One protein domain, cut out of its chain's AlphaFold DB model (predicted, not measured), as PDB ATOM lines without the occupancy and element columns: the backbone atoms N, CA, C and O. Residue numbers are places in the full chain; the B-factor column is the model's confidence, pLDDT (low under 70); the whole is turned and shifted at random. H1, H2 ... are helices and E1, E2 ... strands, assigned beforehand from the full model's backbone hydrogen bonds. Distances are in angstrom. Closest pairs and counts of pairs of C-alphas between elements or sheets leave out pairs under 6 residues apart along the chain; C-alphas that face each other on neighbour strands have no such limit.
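What this domain is: This is residues 19 to 157 of the 662 residues of an uncharacterized protein of Euryarchaeota archaeon SM23-78 (UniProt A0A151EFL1). With little regular structure, this is a small sandwich of two crossed sheets, E4 E1 E7 E6, mixed, and E3 E2 E5, antiparallel; residues 19 to 30, with H1, stick out, and the unnamed tail 133 to 157 makes the other end. The 139 printed residues, mostly strand by class, hold H1, then E1 to E7; 51 lie in named elements. The whole is loose, radius of gyration of the C-alphas 19.5 A, spanning 76 by 31 by 24 A.

How they stand to each other: Start at E1, residues 39 to 47, parallel to E7, residues 125 to 132: N 128 and O 42 are 2.9 A apart. E4, residues 78 to 84, is antiparallel to E1, N 82 to O 41 2.8 A. E6, residues 113 to 116, and E7 form a hairpin, N 129 to O 115 2.8 A. E2, residues 57 to 61, is antiparallel to E5, residues 104 to 107, N 61 to O 104 2.8 A, and forms a hairpin with E3, residues 69 to 72, N 60 to O 69 2.8 A. In H1, residues 19 to 28, every O i to N i+4 pair is within hydrogen-bond range.

Where its parts are: Find H1's C-alpha 19 at (0.394, 84.554, -17.566). E1, 24.0 A, bends by 56 degrees at residue 44; E7, 22.0 A, ends at (-24.526, 37.740, -40.370).

The domain as a whole: The printed part has no cut. The link E4 to E5 is long, 19 residues. Residues 19 to 35 and 138 to 157 have pLDDT under 70.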
ATOM      1  N   ILE A  19       1.706  84.179 -17.017       67.12
ATOM      2  CA  ILE A  19       0.394  84.554 -17.566       67.12
ATOM      3  C   ILE A  19       0.508  84.919 -19.051       67.12
ATOM      4  O   ILE A  19      -0.356  84.528 -19.832       67.12
ATOM      5  N   LEU A  20       1.559  85.631 -19.469       64.12
ATOM      6  CA  LEU A  20       1.771  85.988 -20.875       64.12
ATOM      7  C   LEU A  20       2.028  84.740 -21.736       64.12
ATOM      8  O   LEU A  20       1.370  84.559 -22.756       64.12
ATOM      9  N   ILE A  21       2.905  83.840 -21.277       63.88
ATOM     10  CA  ILE A  21       3.161  82.530 -21.890       63.88
ATOM     11  C   ILE A  21       1.877  81.697 -21.923       63.88
ATOM     12  O   ILE A  21       1.549  81.138 -22.959       63.88
ATOM     13  N   LEU A  22       1.106  81.655 -20.836       60.09
ATOM     14  CA  LEU A  22      -0.123  80.868 -20.751       60.09
ATOM     15  C   LEU A  22      -1.219  81.419 -21.674       60.09
ATOM     16  O   LEU A  22      -1.957  80.627 -22.242       60.09
ATOM     17  N   ASN A  23      -1.279  82.736 -21.913       55.12
ATOM     18  CA  ASN A  23      -2.147  83.335 -22.938       55.12
ATOM     19  C   ASN A  23      -1.660  83.055 -24.371       55.12
ATOM     20  O   ASN A  23      -2.487  82.820 -25.248       55.12
ATOM     21  N   ILE A  24      -0.343  83.046 -24.618       56.34
ATOM     22  CA  ILE A  24       0.232  82.641 -25.914       56.34
ATOM     23  C   ILE A  24      -0.082  81.164 -26.187       56.34
ATOM     24  O   ILE A  24      -0.570  80.841 -27.268       56.34
ATOM     25  N   ILE A  25       0.091  80.294 -25.186       53.81
ATOM     26  CA  ILE A  25      -0.294  78.879 -25.241       53.81
ATOM     27  C   ILE A  25      -1.798  78.756 -25.509       53.81
ATOM     28  O   ILE A  25      -2.174  78.074 -26.455       53.81
ATOM     29  N   PHE A  26      -2.659  79.465 -24.768       47.34
ATOM     30  CA  PHE A  26      -4.117  79.412 -24.970       47.34
ATOM     31  C   PHE A  26      -4.551  79.877 -26.373       47.34
ATOM     32  O   PHE A  26      -5.542  79.387 -26.918       47.34
ATOM     33  N   ALA A  27      -3.810  80.817 -26.970       49.28
ATOM     34  CA  ALA A  27      -4.019  81.261 -28.343       49.28
ATOM     35  C   ALA A  27      -3.530  80.226 -29.375       49.28
ATOM     36  O   ALA A  27      -4.181  80.059 -30.409       49.28
ATOM     37  N   SER A  28      -2.435  79.505 -29.099       48.88
ATOM     38  CA  SER A  28      -1.927  78.433 -29.965       48.88
ATOM     39  C   SER A  28      -2.698  77.115 -29.837       48.88
ATOM     40  O   SER A  28      -2.778  76.374 -30.810       48.88
ATOM     41  N   THR A  29      -3.321  76.822 -28.688       43.97
ATOM     42  CA  THR A  29      -4.085  75.579 -28.451       43.97
ATOM     43  C   THR A  29      -5.432  75.518 -29.174       43.97
ATOM     44  O   THR A  29      -6.135  74.521 -29.062       43.97
ATOM     45  N   LEU A  30      -5.795  76.529 -29.971       44.47
ATOM     46  CA  LEU A  30      -6.843  76.405 -30.995       44.47
ATOM     47  C   LEU A  30      -6.289  75.765 -32.282       44.47
ATOM     48  O   LEU A  30      -6.495  76.268 -33.395       44.47
ATOM     49  N   VAL A  31      -5.608  74.630 -32.100       41.75
ATOM     50  CA  VAL A  31      -5.368  73.645 -33.151       41.75
ATOM     51  C   VAL A  31      -6.734  73.061 -33.489       41.75
ATOM     52  O   VAL A  31      -7.325  72.342 -32.690       41.75
ATOM     53  N   LEU A  32      -7.273  73.419 -34.657       45.72
ATOM     54  CA  LEU A  32      -8.295  72.577 -35.260       45.72
ATOM     55  C   LEU A  32      -7.559  71.399 -35.893       45.72
ATOM     56  O   LEU A  32      -7.064  71.518 -37.019       45.72
ATOM     57  N   SER A  33      -7.533  70.278 -35.173       45.94
ATOM     58  CA  SER A  33      -7.527  68.979 -35.829       45.94
ATOM     59  C   SER A  33      -8.688  68.961 -36.831       45.94
ATOM     60  O   SER A  33      -9.780  69.484 -36.579       45.94
ATOM     61  N   LEU A  34      -8.416  68.449 -38.024       52.75
ATOM     62  CA  LEU A  34      -9.468  68.055 -38.955       52.75
ATOM     63  C   LEU A  34      -9.040  66.676 -39.427       52.75
ATOM     64  O   LEU A  34      -7.976  66.608 -40.058       52.75
ATOM     65  N   PRO A  35      -9.844  65.638 -39.140       65.19
ATOM     66  CA  PRO A  35      -9.493  64.276 -39.479       65.19
ATOM     67  C   PRO A  35      -9.326  64.137 -40.994       65.19
ATOM     68  O   PRO A  35      -9.932  64.895 -41.766       65.19
ATOM     69  N   PRO A  36      -8.517  63.167 -41.437       74.81
ATOM     70  CA  PRO A  36      -8.374  62.862 -42.844       74.81
ATOM     71  C   PRO A  36      -9.698  62.392 -43.454       74.81
ATOM     72  O   PRO A  36     -10.657  62.018 -42.776       74.81
ATOM     73  N   LEU A  37      -9.721  62.407 -44.783       74.00
ATOM     74  CA  LEU A  37     -10.905  62.128 -45.585       74.00
ATOM     75  C   LEU A  37     -11.413  60.704 -45.293       74.00
ATOM     76  O   LEU A  37     -10.662  59.757 -45.547       74.00
ATOM     77  N   PRO A  38     -12.643  60.527 -44.776       86.75
ATOM     78  CA  PRO A  38     -13.129  59.225 -44.336       86.75
ATOM     79  C   PRO A  38     -13.268  58.241 -45.502       86.75
ATOM     80  O   PRO A  38     -13.462  58.636 -46.655       86.75
ATOM     81  N   THR A  39     -13.209  56.947 -45.190       89.25
ATOM     82  CA  THR A  39     -13.624  55.899 -46.131       89.25
ATOM     83  C   THR A  39     -15.133  55.729 -46.064       89.25
ATOM     84  O   THR A  39     -15.701  55.649 -44.976       89.25
ATOM     85  N   GLU A  40     -15.769  55.631 -47.226       90.44
ATOM     86  CA  GLU A  40     -17.197  55.354 -47.355       90.44
ATOM     87  C   GLU A  40     -17.410  53.890 -47.747       90.44
ATOM     88  O   GLU A  40     -17.023  53.457 -48.837       90.44
ATOM     89  N   PHE A  41     -18.032  53.115 -46.860       92.00
ATOM     90  CA  PHE A  41     -18.356  51.710 -47.116       92.00
ATOM     91  C   PHE A  41     -19.819  51.540 -47.512       92.00
ATOM     92  O   PHE A  41     -20.697  52.167 -46.927       92.00
ATOM     93  N   TYR A  42     -20.091  50.667 -48.477       89.81
ATOM     94  CA  TYR A  42     -21.442  50.383 -48.966       89.81
ATOM     95  C   TYR A  42     -21.537  48.943 -49.481       89.81
ATOM     96  O   TYR A  42     -20.531  48.349 -49.873       89.81
ATOM     97  N   GLY A  43     -22.749  48.389 -49.532       89.81
ATOM     98  CA  GLY A  43     -22.992  47.089 -50.152       89.81
ATOM     99  C   GLY A  43     -24.252  46.393 -49.655       89.81
ATOM    100  O   GLY A  43     -25.203  47.031 -49.196       89.81
ATOM    101  N   LYS A  44     -24.287  45.065 -49.791       86.31
ATOM    102  CA  LYS A  44     -25.422  44.232 -49.376       86.31
ATOM    103  C   LYS A  44     -25.202  43.682 -47.973       86.31
ATOM    104  O   LYS A  44     -24.084  43.339 -47.593       86.31
ATOM    105  N   VAL A  45     -26.285  43.555 -47.217       89.75
ATOM    106  CA  VAL A  45     -26.295  42.984 -45.868       89.75
ATOM    107  C   VAL A  45     -27.312  41.850 -45.798       89.75
ATOM    108  O   VAL A  45     -28.491  42.049 -46.098       89.75
ATOM    109  N   ARG A  46     -26.857  40.654 -45.414       84.25
ATOM    110  CA  ARG A  46     -27.719  39.493 -45.163       84.25
ATOM    111  C   ARG A  46     -27.811  39.172 -43.679       84.25
ATOM    112  O   ARG A  46     -26.826  39.253 -42.948       84.25
ATOM    113  N   ASP A  47     -29.009  38.774 -43.282       85.25
ATOM    114  CA  ASP A  47     -29.377  38.305 -41.955       85.25
ATOM    115  C   ASP A  47     -29.864  36.861 -42.114       85.25
ATOM    116  O   ASP A  47     -30.983  36.600 -42.566       85.25
ATOM    117  N   TYR A  48     -28.964  35.915 -41.856       82.25
ATOM    118  CA  TYR A  48     -29.050  34.540 -42.332       82.25
ATOM    119  C   TYR A  48     -29.294  34.500 -43.860       82.25
ATOM    120  O   TYR A  48     -28.597  35.153 -44.636       82.25
ATOM    121  N   ASN A  49     -30.313  33.760 -44.307       71.00
ATOM    122  CA  ASN A  49     -30.729  33.670 -45.711       71.00
ATOM    123  C   ASN A  49     -31.729  34.766 -46.134       71.00
ATOM    124  O   ASN A  49     -32.337  34.670 -47.201       71.00
ATOM    125  N   TYR A  50     -31.909  35.805 -45.315       74.50
ATOM    126  CA  TYR A  50     -32.801  36.929 -45.585       74.50
ATOM    127  C   TYR A  50     -32.019  38.226 -45.802       74.50
ATOM    128  O   TYR A  50     -30.853  38.362 -45.424       74.50
ATOM    129  N   ASN A  51     -32.673  39.205 -46.415       80.94
ATOM    130  CA  ASN A  51     -32.144  40.555 -46.527       80.94
ATOM    131  C   ASN A  51     -32.129  41.232 -45.143       80.94
ATOM    132  O   ASN A  51     -33.066  41.079 -44.357       80.94
ATOM    133  N   GLY A  52     -31.078  42.001 -44.841       84.62
ATOM    134  CA  GLY A  52     -30.984  42.776 -43.601       84.62
ATOM    135  C   GLY A  52     -32.168  43.736 -43.430       84.62
ATOM    136  O   GLY A  52     -32.536  44.460 -44.357       84.62
ATOM    137  N   SER A  53     -32.780  43.722 -42.245       81.12
ATOM    138  CA  SER A  53     -34.031  44.437 -41.973       81.12
ATOM    139  C   SER A  53     -33.837  45.951 -41.853       81.12
ATOM    140  O   SER A  53     -32.871  46.428 -41.260       81.12
ATOM    141  N   VAL A  54     -34.803  46.718 -42.363       83.00
ATOM    142  CA  VAL A  54     -34.834  48.185 -42.236       83.00
ATOM    143  C   VAL A  54     -34.900  48.597 -40.760       83.00
ATOM    144  O   VAL A  54     -35.686  48.051 -39.987       83.00
ATOM    145  N   GLY A  55     -34.086  49.582 -40.374       81.19
ATOM    146  CA  GLY A  55     -33.963  50.088 -39.004       81.19
ATOM    147  C   GLY A  55     -32.866  49.428 -38.158       81.19
ATOM    148  O   GLY A  55     -32.536  49.959 -37.098       81.19
ATOM    149  N   GLU A  56     -32.266  48.327 -38.616       88.69
ATOM    150  CA  GLU A  56     -31.110  47.708 -37.951       88.69
ATOM    151  C   GLU A  56     -29.816  48.500 -38.193       88.69
ATOM    152  O   GLU A  56     -29.669  49.195 -39.202       88.69
ATOM    153  N   VAL A  57     -28.863  48.406 -37.257       91.50
ATOM    154  CA  VAL A  57     -27.640  49.233 -37.251       91.50
ATOM    155  C   VAL A  57     -26.383  48.397 -37.475       91.50
ATOM    156  O   VAL A  57     -26.058  47.505 -36.683       91.50
ATOM    157  N   ILE A  58     -25.630  48.765 -38.510       95.12
ATOM    158  CA  ILE A  58     -24.275  48.291 -38.800       95.12
ATOM    159  C   ILE A  58     -23.281  49.245 -38.129       95.12
ATOM    160  O   ILE A  58     -23.445  50.465 -38.178       95.12
ATOM    161  N   ARG A  59     -22.241  48.701 -37.496       95.56
ATOM    162  CA  ARG A  59     -21.148  49.463 -36.869       95.56
ATOM    163  C   ARG A  59     -19.814  49.044 -37.466       95.56
ATOM    164  O   ARG A  59     -19.586  47.847 -37.611       95.56
ATOM    165  N   ALA A  60     -18.960  50.009 -37.780       95.25
ATOM    166  CA  ALA A  60     -17.613  49.801 -38.290       95.25
ATOM    167  C   ALA A  60     -16.587  50.186 -37.222       95.25
ATOM    168  O   ALA A  60     -16.711  51.238 -36.590       95.25
ATOM    169  N   TYR A  61     -15.595  49.321 -37.045       94.81
ATOM    170  CA  TYR A  61     -14.498  49.477 -36.106       94.81
ATOM    171  C   TYR A  61     -13.166  49.393 -36.852       94.81
ATOM    172  O   TYR A  61     -13.046  48.628 -37.808       94.81
ATOM    173  N   ASP A  62     -12.187  50.171 -36.420       93.69
ATOM    174  CA  ASP A  62     -10.791  50.101 -36.876       93.69
ATOM    175  C   ASP A  62     -10.051  48.876 -36.294       93.69
ATOM    176  O   ASP A  62     -10.650  47.992 -35.666       93.69
ATOM    177  N   SER A  63      -8.738  48.797 -36.535       88.75
ATOM    178  CA  SER A  63      -7.913  47.687 -36.053       88.75
ATOM    179  C   SER A  63      -7.609  47.736 -34.548       88.75
ATOM    180  O   SER A  63      -7.303  46.687 -33.971       88.75
ATOM    181  N   SER A  64      -7.734  48.899 -33.892       87.56
ATOM    182  CA  SER A  64      -7.593  49.036 -32.432       87.56
ATOM    183  C   SER A  64      -8.882  48.647 -31.689       87.56
ATOM    184  O   SER A  64      -8.845  48.241 -30.523       87.56
ATOM    185  N   GLY A  65     -10.019  48.684 -32.392       88.12
ATOM    186  CA  GLY A  65     -11.344  48.334 -31.888       88.12
ATOM    187  C   GLY A  65     -12.185  49.545 -31.473       88.12
ATOM    188  O   GLY A  65     -13.225  49.364 -30.826       88.12
ATOM    189  N   LEU A  66     -11.764  50.755 -31.837       92.25
ATOM    190  CA  LEU A  66     -12.529  51.989 -31.712       92.25
ATOM    191  C   LEU A  66     -13.633  52.043 -32.792       92.25
ATOM    192  O   LEU A  66     -13.589  51.379 -33.823       92.25
ATOM    193  N   LEU A  67     -14.727  52.757 -32.503       93.12
ATOM    194  CA  LEU A  67     -15.892  52.861 -33.391       93.12
ATOM    195  C   LEU A  67     -15.698  54.010 -34.394       93.12
ATOM    196  O   LEU A  67     -16.103  55.142 -34.119       93.12
ATOM    197  N   CYS A  68     -15.147  53.717 -35.573       92.69
ATOM    198  CA  CYS A  68     -14.933  54.722 -36.619       92.69
ATOM    199  C   CYS A  68     -16.219  55.158 -37.354       92.69
ATOM    200  O   CYS A  68     -16.251  56.255 -37.918       92.69
ATOM    201  N   GLY A  69     -17.273  54.323 -37.386       92.19
ATOM    202  CA  GLY A  69     -18.469  54.582 -38.201       92.19
ATOM    203  C   GLY A  69     -19.709  53.748 -37.858       92.19
ATOM    204  O   GLY A  69     -19.635  52.711 -37.198       92.19
ATOM    205  N   SER A  70     -20.884  54.181 -38.324       93.69
ATOM    206  CA  SER A  70     -22.134  53.408 -38.209       93.69
ATOM    207  C   SER A  70     -23.186  53.834 -39.233       93.69
ATOM    208  O   SER A  70     -23.257  55.014 -39.569       93.69
ATOM    209  N   PHE A  71     -24.030  52.898 -39.671       92.44
ATOM    210  CA  PHE A  71     -25.125  53.132 -40.619       92.44
ATOM    211  C   PHE A  71     -26.397  52.405 -40.166       92.44
ATOM    212  O   PHE A  71     -26.327  51.276 -39.677       92.44
ATOM    213  N   THR A  72     -27.559  53.027 -40.362       89.19
ATOM    214  CA  THR A  72     -28.873  52.414 -40.108       89.19
ATOM    215  C   THR A  72     -29.497  52.012 -41.437       89.19
ATOM    216  O   THR A  72     -29.670  52.864 -42.304       89.19
ATOM    217  N   ILE A  73     -29.853  50.738 -41.604       83.62
ATOM    218  CA  ILE A  73     -30.407  50.200 -42.854       83.62
ATOM    219  C   ILE A  73     -31.703  50.937 -43.214       83.62
ATOM    220  O   ILE A  73     -32.671  50.908 -42.454       83.62
ATOM    221  N   VAL A  74     -31.725  51.576 -44.388       78.31
ATOM    222  CA  VAL A  74     -32.901  52.287 -44.931       78.31
ATOM    223  C   VAL A  74     -33.637  51.435 -45.970       78.31
ATOM    224  O   VAL A  74     -34.865  51.431 -45.999       78.31
ATOM    225  N   ASN A  75     -32.891  50.678 -46.779       72.19
ATOM    226  CA  ASN A  75     -33.407  49.805 -47.832       72.19
ATOM    227  C   ASN A  75     -33.118  48.343 -47.466       72.19
ATOM    228  O   ASN A  75     -31.993  48.007 -47.102       72.19
ATOM    229  N   GLU A  76     -34.119  47.470 -47.555       75.75
ATOM    230  CA  GLU A  76     -34.007  46.070 -47.129       75.75
ATOM    231  C   GLU A  76     -32.878  45.337 -47.879       75.75
ATOM    232  O   GLU A  76     -32.884  45.256 -49.106       75.75
ATOM    233  N   GLY A  77     -31.901  44.800 -47.143       76.12
ATOM    234  CA  GLY A  77     -30.758  44.073 -47.706       76.12
ATOM    235  C   GLY A  77     -29.594  44.930 -48.201       76.12
ATOM    236  O   GLY A  77     -28.611  44.365 -48.681       76.12
ATOM    237  N   TYR A  78     -29.658  46.259 -48.071       81.94
ATOM    238  CA  TYR A  78     -28.621  47.177 -48.551       81.94
ATOM    239  C   TYR A  78     -28.234  48.209 -47.494       81.94
ATOM    240  O   TYR A  78     -29.079  48.758 -46.786       81.94
ATOM    241  N   TYR A  79     -26.946  48.535 -47.441       87.31
ATOM    242  CA  TYR A  79     -26.447  49.673 -46.683       87.31
ATOM    243  C   TYR A  79     -25.659  50.618 -47.593       87.31
ATOM    244  O   TYR A  79     -24.860  50.193 -48.428       87.31
ATOM    245  N   GLY A  80     -25.961  51.909 -47.457       76.94
ATOM    246  CA  GLY A  80     -25.292  52.987 -48.176       76.94
ATOM    247  C   GLY A  80     -24.102  53.522 -47.388       76.94
ATOM    248  O   GLY A  80     -23.642  52.867 -46.458       76.94
ATOM    249  N   SER A  81     -23.664  54.729 -47.761       82.56
ATOM    250  CA  SER A  81     -22.488  55.447 -47.243       82.56
ATOM    251  C   SER A  81     -22.308  55.341 -45.720       82.56
ATOM    252  O   SER A  81     -22.858  56.122 -44.941       82.56
ATOM    253  N   LEU A  82     -21.548  54.333 -45.292       91.56
ATOM    254  CA  LEU A  82     -21.093  54.162 -43.923       91.56
ATOM    255  C   LEU A  82     -19.727  54.834 -43.821       91.56
ATOM    256  O   LEU A  82     -18.691  54.225 -44.096       91.56
ATOM    257  N   THR A  83     -19.756  56.095 -43.399       91.00
ATOM    258  CA  THR A  83     -18.576  56.913 -43.122       91.00
ATOM    259  C   THR A  83     -17.779  56.323 -41.958       91.00
ATOM    260  O   THR A  83     -18.222  56.378 -40.808       91.00
ATOM    261  N   CYS A  84     -16.590  55.791 -42.239       92.56
ATOM    262  CA  CYS A  84     -15.590  55.414 -41.241       92.56
ATOM    263  C   CYS A  84     -14.514  56.504 -41.179       92.56
ATOM    264  O   CYS A  84     -13.781  56.737 -42.147       92.56
ATOM    265  N   ARG A  85     -14.446  57.203 -40.042       90.88
ATOM    266  CA  ARG A  85     -13.473  58.278 -39.798       90.88
ATOM    267  C   ARG A  85     -12.053  57.727 -39.737       90.88
ATOM    268  O   ARG A  85     -11.857  56.590 -39.317       90.88
ATOM    269  N   GLY A  86     -11.097  58.543 -40.171       88.62
ATOM    270  CA  GLY A  86      -9.679  58.248 -40.001       88.62
ATOM    271  C   GLY A  86      -9.043  59.061 -38.883       88.62
ATOM    272  O   GLY A  86      -9.594  60.086 -38.474       88.62
ATOM    273  N   ASP A  87      -7.882  58.593 -38.439       87.00
ATOM    274  CA  ASP A  87      -7.074  59.186 -37.369       87.00
ATOM    275  C   ASP A  87      -6.416  60.515 -37.789       87.00
ATOM    276  O   ASP A  87      -5.924  60.626 -38.918       87.00
ATOM    277  N   ASP A  88      -6.371  61.530 -36.916       81.38
ATOM    278  CA  ASP A  88      -5.636  62.777 -37.194       81.38
ATOM    279  C   ASP A  88      -4.194  62.672 -36.653       81.38
ATOM    280  O   ASP A  88      -3.989  62.728 -35.446       81.38
ATOM    281  N   PRO A  89      -3.153  62.599 -37.504       75.38
ATOM    282  CA  PRO A  89      -1.772  62.446 -37.040       75.38
ATOM    283  C   PRO A  89      -1.217  63.675 -36.290       75.38
ATOM    284  O   PRO A  89      -0.075  63.636 -35.827       75.38
ATOM    285  N   GLU A  90      -1.965  64.788 -36.195       72.12
ATOM    286  CA  GLU A  90      -1.644  65.912 -35.300       72.12
ATOM    287  C   GLU A  90      -2.126  65.675 -33.837       72.12
ATOM    288  O   GLU A  90      -1.804  66.491 -32.966       72.12
ATOM    289  N   THR A  91      -2.853  64.586 -33.525       74.88
ATOM    290  CA  THR A  91      -3.327  64.229 -32.168       74.88
ATOM    291  C   THR A  91      -2.569  63.030 -31.561       74.88
ATOM    292  O   THR A  91      -1.666  62.454 -32.164       74.88
ATOM    293  N   VAL A  92      -2.840  62.726 -30.283       77.19
ATOM    294  CA  VAL A  92      -2.218  61.612 -29.520       77.19
ATOM    295  C   VAL A  92      -3.262  60.553 -29.127       77.19
ATOM    296  O   VAL A  92      -2.920  59.505 -28.583       77.19
ATOM    297  N   ALA A  93      -4.542  60.842 -29.355       79.62
ATOM    298  CA  ALA A  93      -5.633  59.916 -29.116       79.62
ATOM    299  C   ALA A  93      -6.026  59.300 -30.455       79.62
ATOM    300  O   ALA A  93      -6.225  60.037 -31.409       79.62
ATOM    301  N   ASP A  94      -6.163  57.978 -30.484       82.44
ATOM    302  CA  ASP A  94      -6.758  57.273 -31.616       82.44
ATOM    303  C   ASP A  94      -8.208  57.753 -31.797       82.44
ATOM    304  O   ASP A  94      -9.027  57.686 -30.869       82.44
ATOM    305  N   GLU A  95      -8.483  58.318 -32.970       84.88
ATOM    306  CA  GLU A  95      -9.752  58.949 -33.332       84.88
ATOM    307  C   GLU A  95     -10.422  58.276 -34.552       84.88
ATOM    308  O   GLU A  95     -11.540  58.653 -34.933       84.88
ATOM    309  N   GLY A  96      -9.779  57.254 -35.134       87.62
ATOM    310  CA  GLY A  96     -10.275  56.471 -36.265       87.62
ATOM    311  C   GLY A  96      -9.185  55.639 -36.952       87.62
ATOM    312  O   GLY A  96      -8.074  55.497 -36.470       87.62
ATOM    313  N   ALA A  97      -9.481  55.099 -38.133       89.62
ATOM    314  CA  ALA A  97      -8.552  54.203 -38.830       89.62
ATOM    315  C   ALA A  97      -7.418  54.927 -39.583       89.62
ATOM    316  O   ALA A  97      -7.610  56.008 -40.150       89.62
ATOM    317  N   THR A  98      -6.251  54.290 -39.697       90.12
ATOM    318  CA  THR A  98      -5.148  54.757 -40.554       90.12
ATOM    319  C   THR A  98      -5.139  54.095 -41.944       90.12
ATOM    320  O   THR A  98      -5.853  53.129 -42.232       90.12
ATOM    321  N   ALA A  99      -4.343  54.645 -42.869       88.38
ATOM    322  CA  ALA A  99      -4.278  54.196 -44.261       88.38
ATOM    323  C   ALA A  99      -3.793  52.743 -44.408       88.38
ATOM    324  O   ALA A  99      -2.645  52.424 -44.111       88.38
ATOM    325  N   GLY A 100      -4.656  51.887 -44.961       87.31
ATOM    326  CA  GLY A 100      -4.399  50.465 -45.189       87.31
ATOM    327  C   GLY A 100      -4.927  49.527 -44.099       87.31
ATOM    328  O   GLY A 100      -4.814  48.314 -44.264       87.31
ATOM    329  N   GLU A 101      -5.519  50.037 -43.015       92.31
ATOM    330  CA  GLU A 101      -6.117  49.195 -41.970       92.31
ATOM    331  C   GLU A 101      -7.368  48.452 -42.440       92.31
ATOM    332  O   GLU A 101      -8.163  48.992 -43.198       92.31
ATOM    333  N   ASN A 102      -7.591  47.234 -41.943       93.88
ATOM    334  CA  ASN A 102      -8.813  46.479 -42.221       93.88
ATOM    335  C   ASN A 102      -9.926  46.844 -41.232       93.88
ATOM    336  O   ASN A 102      -9.805  46.591 -40.035       93.88
ATOM    337  N   ILE A 103     -11.037  47.356 -41.755       95.19
ATOM    338  CA  ILE A 103     -12.226  47.729 -40.991       95.19
ATOM    339  C   ILE A 103     -13.085  46.500 -40.685       95.19
ATOM    340  O   ILE A 103     -13.400  45.685 -41.560       95.19
ATOM    341  N   ILE A 104     -13.485  46.382 -39.422       94.56
ATOM    342  CA  ILE A 104     -14.279  45.290 -38.859       94.56
ATOM    343  C   ILE A 104     -15.729  45.756 -38.727       94.56
ATOM    344  O   ILE A 104     -16.022  46.686 -37.976       94.56
ATOM    345  N   PHE A 105     -16.669  45.079 -39.389       94.62
ATOM    346  CA  PHE A 105     -18.095  45.394 -39.253       94.62
ATOM    347  C   PHE A 105     -18.776  44.479 -38.232       94.62
ATOM    348  O   PHE A 105     -18.485  43.283 -38.122       94.62
ATOM    349  N   ARG A 106     -19.731  45.051 -37.497       93.00
ATOM    350  CA  ARG A 106     -20.641  44.332 -36.605       93.00
ATOM    351  C   ARG A 106     -22.088  44.646 -36.948       93.00
ATOM    352  O   ARG A 106     -22.463  45.813 -37.071       93.00
ATOM    353  N   TYR A 107     -22.906  43.605 -37.012       91.44
ATOM    354  CA  TYR A 107     -24.354  43.680 -37.195       91.44
ATOM    355  C   TYR A 107     -25.029  43.015 -35.994       91.44
ATOM    356  O   TYR A 107     -24.516  42.035 -35.452       91.44
ATOM    357  N   LYS A 108     -26.116  43.614 -35.488       86.06
ATOM    358  CA  LYS A 108     -26.787  43.202 -34.234       86.06
ATOM    359  C   LYS A 108     -25.854  43.066 -33.007       86.06
ATOM    360  O   LYS A 108     -26.196  42.425 -32.021       86.06
ATOM    361  N   GLY A 109     -24.689  43.722 -33.045       83.88
ATOM    362  CA  GLY A 109     -23.665  43.704 -31.989       83.88
ATOM    363  C   GLY A 109     -22.608  42.596 -32.113       83.88
ATOM    364  O   GLY A 109     -21.577  42.682 -31.444       83.88
ATOM    365  N   SER A 110     -22.813  41.619 -32.996       88.19
ATOM    366  CA  SER A 110     -21.912  40.485 -33.223       88.19
ATOM    367  C   SER A 110     -20.987  40.715 -34.419       88.19
ATOM    368  O   SER A 110     -21.229  41.592 -35.248       88.19
ATOM    369  N   PHE A 111     -19.933  39.903 -34.522       87.94
ATOM    370  CA  PHE A 111     -19.076  39.843 -35.708       87.94
ATOM    371  C   PHE A 111     -19.848  39.369 -36.953       87.94
ATOM    372  O   PHE A 111     -20.929  38.786 -36.846       87.94
ATOM    373  N   THR A 112     -19.287  39.646 -38.130       90.69
ATOM    374  CA  THR A 112     -19.879  39.346 -39.442       90.69
ATOM    375  C   THR A 112     -18.810  38.868 -40.419       90.69
ATOM    376  O   THR A 112     -17.641  39.235 -40.279       90.69
ATOM    377  N   THR A 113     -19.201  38.072 -41.413       88.25
ATOM    378  CA  THR A 113     -18.320  37.685 -42.523       88.25
ATOM    379  C   THR A 113     -18.357  38.767 -43.604       88.25
ATOM    380  O   THR A 113     -19.432  39.222 -43.997       88.25
ATOM    381  N   LEU A 114     -17.181  39.194 -44.077       89.94
ATOM    382  CA  LEU A 114     -17.015  40.321 -45.003       89.94
ATOM    383  C   LEU A 114     -16.530  39.852 -46.375       89.94
ATOM    384  O   LEU A 114     -15.518  39.155 -46.460       89.94
ATOM    385  N   ARG A 115     -17.189  40.309 -47.450       84.31
ATOM    386  CA  ARG A 115     -16.754  40.078 -48.838       84.31
ATOM    387  C   ARG A 115     -16.581  41.380 -49.603       84.31
ATOM    388  O   ARG A 115     -17.565  42.053 -49.893       84.31
ATOM    389  N   GLY A 116     -15.359  41.679 -50.020       86.25
ATOM    390  CA  GLY A 116     -15.037  42.882 -50.783       86.25
ATOM    391  C   GLY A 116     -13.693  43.448 -50.353       86.25
ATOM    392  O   GLY A 116     -12.865  42.712 -49.822       86.25
ATOM    393  N   ASN A 117     -13.489  44.745 -50.570       89.88
ATOM    394  CA  ASN A 117     -12.360  45.458 -49.984       89.88
ATOM    395  C   ASN A 117     -12.855  46.167 -48.720       89.88
ATOM    396  O   ASN A 117     -13.759  46.988 -48.819       89.88
ATOM    397  N   ASN A 118     -12.309  45.823 -47.555       93.31
ATOM    398  CA  ASN A 118     -12.632  46.453 -46.274       93.31
ATOM    399  C   ASN A 118     -11.460  47.274 -45.709       93.31
ATOM    400  O   ASN A 118     -11.443  47.563 -44.516       93.31
ATOM    401  N   THR A 119     -10.470  47.625 -46.534       93.50
ATOM    402  CA  THR A 119      -9.357  48.482 -46.101       93.50
ATOM    403  C   THR A 119      -9.826  49.920 -45.872       93.50
ATOM    404  O   THR A 119     -10.820  50.359 -46.442       93.50
ATOM    405  N   TRP A 120      -9.104  50.706 -45.084       93.50
ATOM    406  CA  TRP A 120      -9.329  52.143 -44.967       93.50
ATOM    407  C   TRP A 120      -8.372  52.919 -45.881       93.50
ATOM    408  O   TRP A 120      -7.201  52.565 -46.035       93.50
ATOM    409  N   GLY A 121      -8.856  53.990 -46.505       87.25
ATOM    410  CA  GLY A 121      -8.058  54.892 -47.330       87.25
ATOM    411  C   GLY A 121      -8.664  56.291 -47.463       87.25
ATOM    412  O   GLY A 121      -9.849  56.516 -47.234       87.25
ATOM    413  N   TYR A 122      -7.841  57.247 -47.884       82.06
ATOM    414  CA  TYR A 122      -8.221  58.658 -47.942       82.06
ATOM    415  C   TYR A 122      -9.316  58.943 -48.985       82.06
ATOM    416  O   TYR A 122      -9.039  59.002 -50.186       82.06
ATOM    417  N   GLY A 123     -10.553  59.164 -48.528       75.81
ATOM    418  CA  GLY A 123     -11.668  59.599 -49.377       75.81
ATOM    419  C   GLY A 123     -12.021  58.598 -50.481       75.81
ATOM    420  O   GLY A 123     -12.305  58.997 -51.615       75.81
ATOM    421  N   VAL A 124     -11.919  57.299 -50.179       80.19
ATOM    422  CA  VAL A 124     -12.241  56.204 -51.106       80.19
ATOM    423  C   VAL A 124     -13.588  55.567 -50.771       80.19
ATOM    424  O   VAL A 124     -14.021  55.557 -49.621       80.19
ATOM    425  N   PHE A 125     -14.230  55.009 -51.795       83.75
ATOM    426  CA  PHE A 125     -15.482  54.265 -51.677       83.75
ATOM    427  C   PHE A 125     -15.184  52.781 -51.826       83.75
ATOM    428  O   PHE A 125     -14.587  52.380 -52.828       83.75
ATOM    429  N   GLN A 126     -15.603  51.970 -50.859       86.75
ATOM    430  CA  GLN A 126     -15.307  50.543 -50.849       86.75
ATOM    431  C   GLN A 126     -16.568  49.689 -50.737       86.75
ATOM    432  O   GLN A 126     -17.388  49.858 -49.835       86.75
ATOM    433  N   TYR A 127     -16.696  48.755 -51.679       85.56
ATOM    434  CA  TYR A 127     -17.782  47.788 -51.697       85.56
ATOM    435  C   TYR A 127     -17.464  46.625 -50.760       85.56
ATOM    436  O   TYR A 127     -16.483  45.904 -50.972       85.56
ATOM    437  N   VAL A 128     -18.319  46.432 -49.759       91.81
ATOM    438  CA  VAL A 128     -18.264  45.329 -48.798       91.81
ATOM    439  C   VAL A 128     -19.663  44.738 -48.669       91.81
ATOM    440  O   VAL A 128     -20.628  45.441 -48.390       91.81
ATOM    441  N   ASN A 129     -19.782  43.428 -48.850       90.25
ATOM    442  CA  ASN A 129     -20.969  42.692 -48.441       90.25
ATOM    443  C   ASN A 129     -20.766  42.134 -47.036       90.25
ATOM    444  O   ASN A 129     -19.701  41.593 -46.732       90.25
ATOM    445  N   ILE A 130     -21.806  42.249 -46.218       91.75
ATOM    446  CA  ILE A 130     -21.849  41.810 -44.826       91.75
ATOM    447  C   ILE A 130     -22.810  40.626 -44.732       91.75
ATOM    448  O   ILE A 130     -24.000  40.771 -45.018       91.75
ATOM    449  N   THR A 131     -22.323  39.474 -44.283       88.19
ATOM    450  CA  THR A 131     -23.171  38.336 -43.904       88.19
ATOM    451  C   THR A 131     -23.142  38.173 -42.386       88.19
ATOM    452  O   THR A 131     -22.074  38.187 -41.770       88.19
ATOM    453  N   TYR A 132     -24.323  38.055 -41.783       86.94
ATOM    454  CA  TYR A 132     -24.526  37.740 -40.370       86.94
ATOM    455  C   TYR A 132     -25.358  36.450 -40.245       86.94
ATOM    456  O   TYR A 132     -26.343  36.336 -40.977       86.94
ATOM    457  N   PRO A 133     -25.062  35.531 -39.302       81.12
ATOM    458  CA  PRO A 133     -23.935  35.531 -38.354       81.12
ATOM    459  C   PRO A 133     -22.560  35.398 -39.040       81.12
ATOM    460  O   PRO A 133     -22.470  35.423 -40.265       81.12
ATOM    461  N   VAL A 134     -21.476  35.321 -38.254       82.25
ATOM    462  CA  VAL A 134     -20.189  34.850 -38.794       82.25
ATOM    463  C   VAL A 134     -20.408  33.444 -39.321       82.25
ATOM    464  O   VAL A 134     -20.862  32.589 -38.573       82.25
ATOM    465  N   VAL A 135     -20.064  33.280 -40.586       75.31
ATOM    466  CA  VAL A 135     -20.258  32.092 -41.409       75.31
ATOM    467  C   VAL A 135     -19.077  31.144 -41.202       75.31
ATOM    468  O   VAL A 135     -17.938  31.538 -41.492       75.31
ATOM    469  N   TYR A 136     -19.317  29.947 -40.665       77.12
ATOM    470  CA  TYR A 136     -18.305  28.898 -40.539       77.12
ATOM    471  C   TYR A 136     -18.891  27.481 -40.510       77.12
ATOM    472  O   TYR A 136     -19.851  27.179 -39.808       77.12
ATOM    473  N   CYS A 137     -18.153  26.566 -41.135       70.88
ATOM    474  CA  CYS A 137     -18.388  25.129 -41.102       70.88
ATOM    475  C   CYS A 137     -18.692  24.569 -39.699       70.88
ATOM    476  O   CYS A 137     -17.799  24.459 -38.852       70.88
ATOM    477  N   GLY A 138     -19.938  24.149 -39.493       66.00
ATOM    478  CA  GLY A 138     -20.488  23.584 -38.262       66.00
ATOM    479  C   GLY A 138     -21.496  24.489 -37.543       66.00
ATOM    480  O   GLY A 138     -21.976  24.108 -36.470       66.00
ATOM    481  N   ASP A 139     -21.806  25.671 -38.084       67.94
ATOM    482  CA  ASP A 139     -22.772  26.622 -37.519       67.94
ATOM    483  C   ASP A 139     -24.238  26.352 -37.924       67.94
ATOM    484  O   ASP A 139     -25.158  26.976 -37.379       67.94
ATOM    485  N   TYR A 140     -24.472  25.368 -38.803       67.19
ATOM    486  CA  TYR A 140     -25.756  25.010 -39.418       67.19
ATOM    487  C   TYR A 140     -26.399  26.127 -40.271       67.19
ATOM    488  O   TYR A 140     -27.579  26.024 -40.635       67.19
ATOM    489  N   PHE A 141     -25.656  27.182 -40.615       67.94
ATOM    490  CA  PHE A 141     -26.088  28.336 -41.395       67.94
ATOM    491  C   PHE A 141     -25.330  28.459 -42.730       67.94
ATOM    492  O   PHE A 141     -24.471  29.298 -42.957       67.94
ATOM    493  N   CYS A 142     -25.822  27.681 -43.683       67.50
ATOM    494  CA  CYS A 142     -25.314  27.587 -45.042       67.50
ATOM    495  C   CYS A 142     -25.391  28.908 -45.834       67.50
ATOM    496  O   CYS A 142     -26.446  29.221 -46.408       67.50
ATOM    497  N   ASP A 143     -24.282  29.650 -45.937       67.44
ATOM    498  CA  ASP A 143     -24.155  30.769 -46.878       67.44
ATOM    499  C   ASP A 143     -23.607  30.302 -48.233       67.44
ATOM    500  O   ASP A 143     -22.477  29.829 -48.377       67.44
ATOM    501  N   ALA A 144     -24.395  30.550 -49.280       57.38
ATOM    502  CA  ALA A 144     -24.081  30.143 -50.645       57.38
ATOM    503  C   ALA A 144     -22.794  30.768 -51.234       57.38
ATOM    504  O   ALA A 144     -22.451  30.469 -52.381       57.38
ATOM    505  N   TRP A 145     -22.145  31.715 -50.542       54.47
ATOM    506  CA  TRP A 145     -20.979  32.455 -51.026       54.47
ATOM    507  C   TRP A 145     -19.689  32.140 -50.238       54.47
ATOM    508  O   TRP A 145     -18.637  32.612 -50.680       54.47
ATOM    509  N   TYR A 146     -19.735  31.357 -49.144       61.94
ATOM    510  CA  TYR A 146     -18.578  31.133 -48.252       61.94
ATOM    511  C   TYR A 146     -18.234  29.684 -47.850       61.94
ATOM    512  O   TYR A 146     -17.064  29.452 -47.557       61.94
ATOM    513  N   GLU A 147     -19.155  28.712 -47.840       62.25
ATOM    514  CA  GLU A 147     -18.908  27.419 -47.151       62.25
ATOM    515  C   GLU A 147     -18.829  26.202 -48.092       62.25
ATOM    516  O   GLU A 147     -19.756  25.937 -48.851       62.25
ATOM    517  N   ASP A 148     -17.741  25.419 -48.070       55.16
ATOM    518  CA  ASP A 148     -17.610  24.177 -48.863       55.16
ATOM    519  C   ASP A 148     -18.248  22.960 -48.133       55.16
ATOM    520  O   ASP A 148     -19.006  23.128 -47.190       55.16
ATOM    521  N   TYR A 149     -18.177  21.693 -48.546       45.06
ATOM    522  CA  TYR A 149     -17.670  21.086 -49.783       45.06
ATOM    523  C   TYR A 149     -18.574  21.400 -50.994       45.06
ATOM    524  O   TYR A 149     -18.123  21.369 -52.138       45.06
ATOM    525  N   TYR A 150     -19.840  21.776 -50.759       47.03
ATOM    526  CA  TYR A 150     -20.788  22.137 -51.824       47.03
ATOM    527  C   TYR A 150     -21.712  23.315 -51.433       47.03
ATOM    528  O   TYR A 150     -22.927  23.134 -51.379       47.03
ATOM    529  N   SER A 151     -21.185  24.518 -51.155       61.41
ATOM    530  CA  SER A 151     -22.004  25.677 -50.703       61.41
ATOM    531  C   SER A 151     -22.889  25.336 -49.482       61.41
ATOM    532  O   SER A 151     -24.050  25.733 -49.429       61.41
ATOM    533  N   CYS A 152     -22.346  24.511 -48.573       56.34
ATOM    534  CA  CYS A 152     -23.043  23.574 -47.679       56.34
ATOM    535  C   CYS A 152     -24.019  22.574 -48.369       56.34
ATOM    536  O   CYS A 152     -25.030  22.932 -48.974       56.34
ATOM    537  N   PRO A 153     -23.804  21.265 -48.140       52.50
ATOM    538  CA  PRO A 153     -24.887  20.270 -48.041       52.50
ATOM    539  C   PRO A 153     -24.747  19.374 -46.792       52.50
ATOM    540  O   PRO A 153     -25.412  18.347 -46.643       52.50
ATOM    541  N   GLN A 154     -23.737  19.695 -45.994       46.47
ATOM    542  CA  GLN A 154     -23.005  18.862 -45.063       46.47
ATOM    543  C   GLN A 154     -21.931  19.820 -44.551       46.47
ATOM    544  O   GLN A 154     -21.253  20.440 -45.367       46.47
ATOM    545  N   ASP A 155     -21.801  19.964 -43.242       53.38
ATOM    546  CA  ASP A 155     -21.314  21.214 -42.659       53.38
ATOM    547  C   ASP A 155     -20.064  21.030 -41.762       53.38
ATOM    548  O   ASP A 155     -20.187  20.675 -40.592       53.38
ATOM    549  N   CYS A 156     -18.817  21.101 -42.256       59.59
ATOM    550  CA  CYS A 156     -18.353  20.876 -43.641       59.59
ATOM    551  C   CYS A 156     -17.431  19.629 -43.718       59.59
ATOM    552  O   CYS A 156     -16.207  19.767 -43.797       59.59
ATOM    553  N   PRO A 157     -17.946  18.386 -43.628       55.12
ATOM    554  CA  PRO A 157     -17.106  17.214 -43.403       55.12
ATOM    555  C   PRO A 157     -16.992  16.297 -44.632       55.12
ATOM    556  O   PRO A 157     -17.957  16.102 -45.367       55.12
TER     557      PRO A 157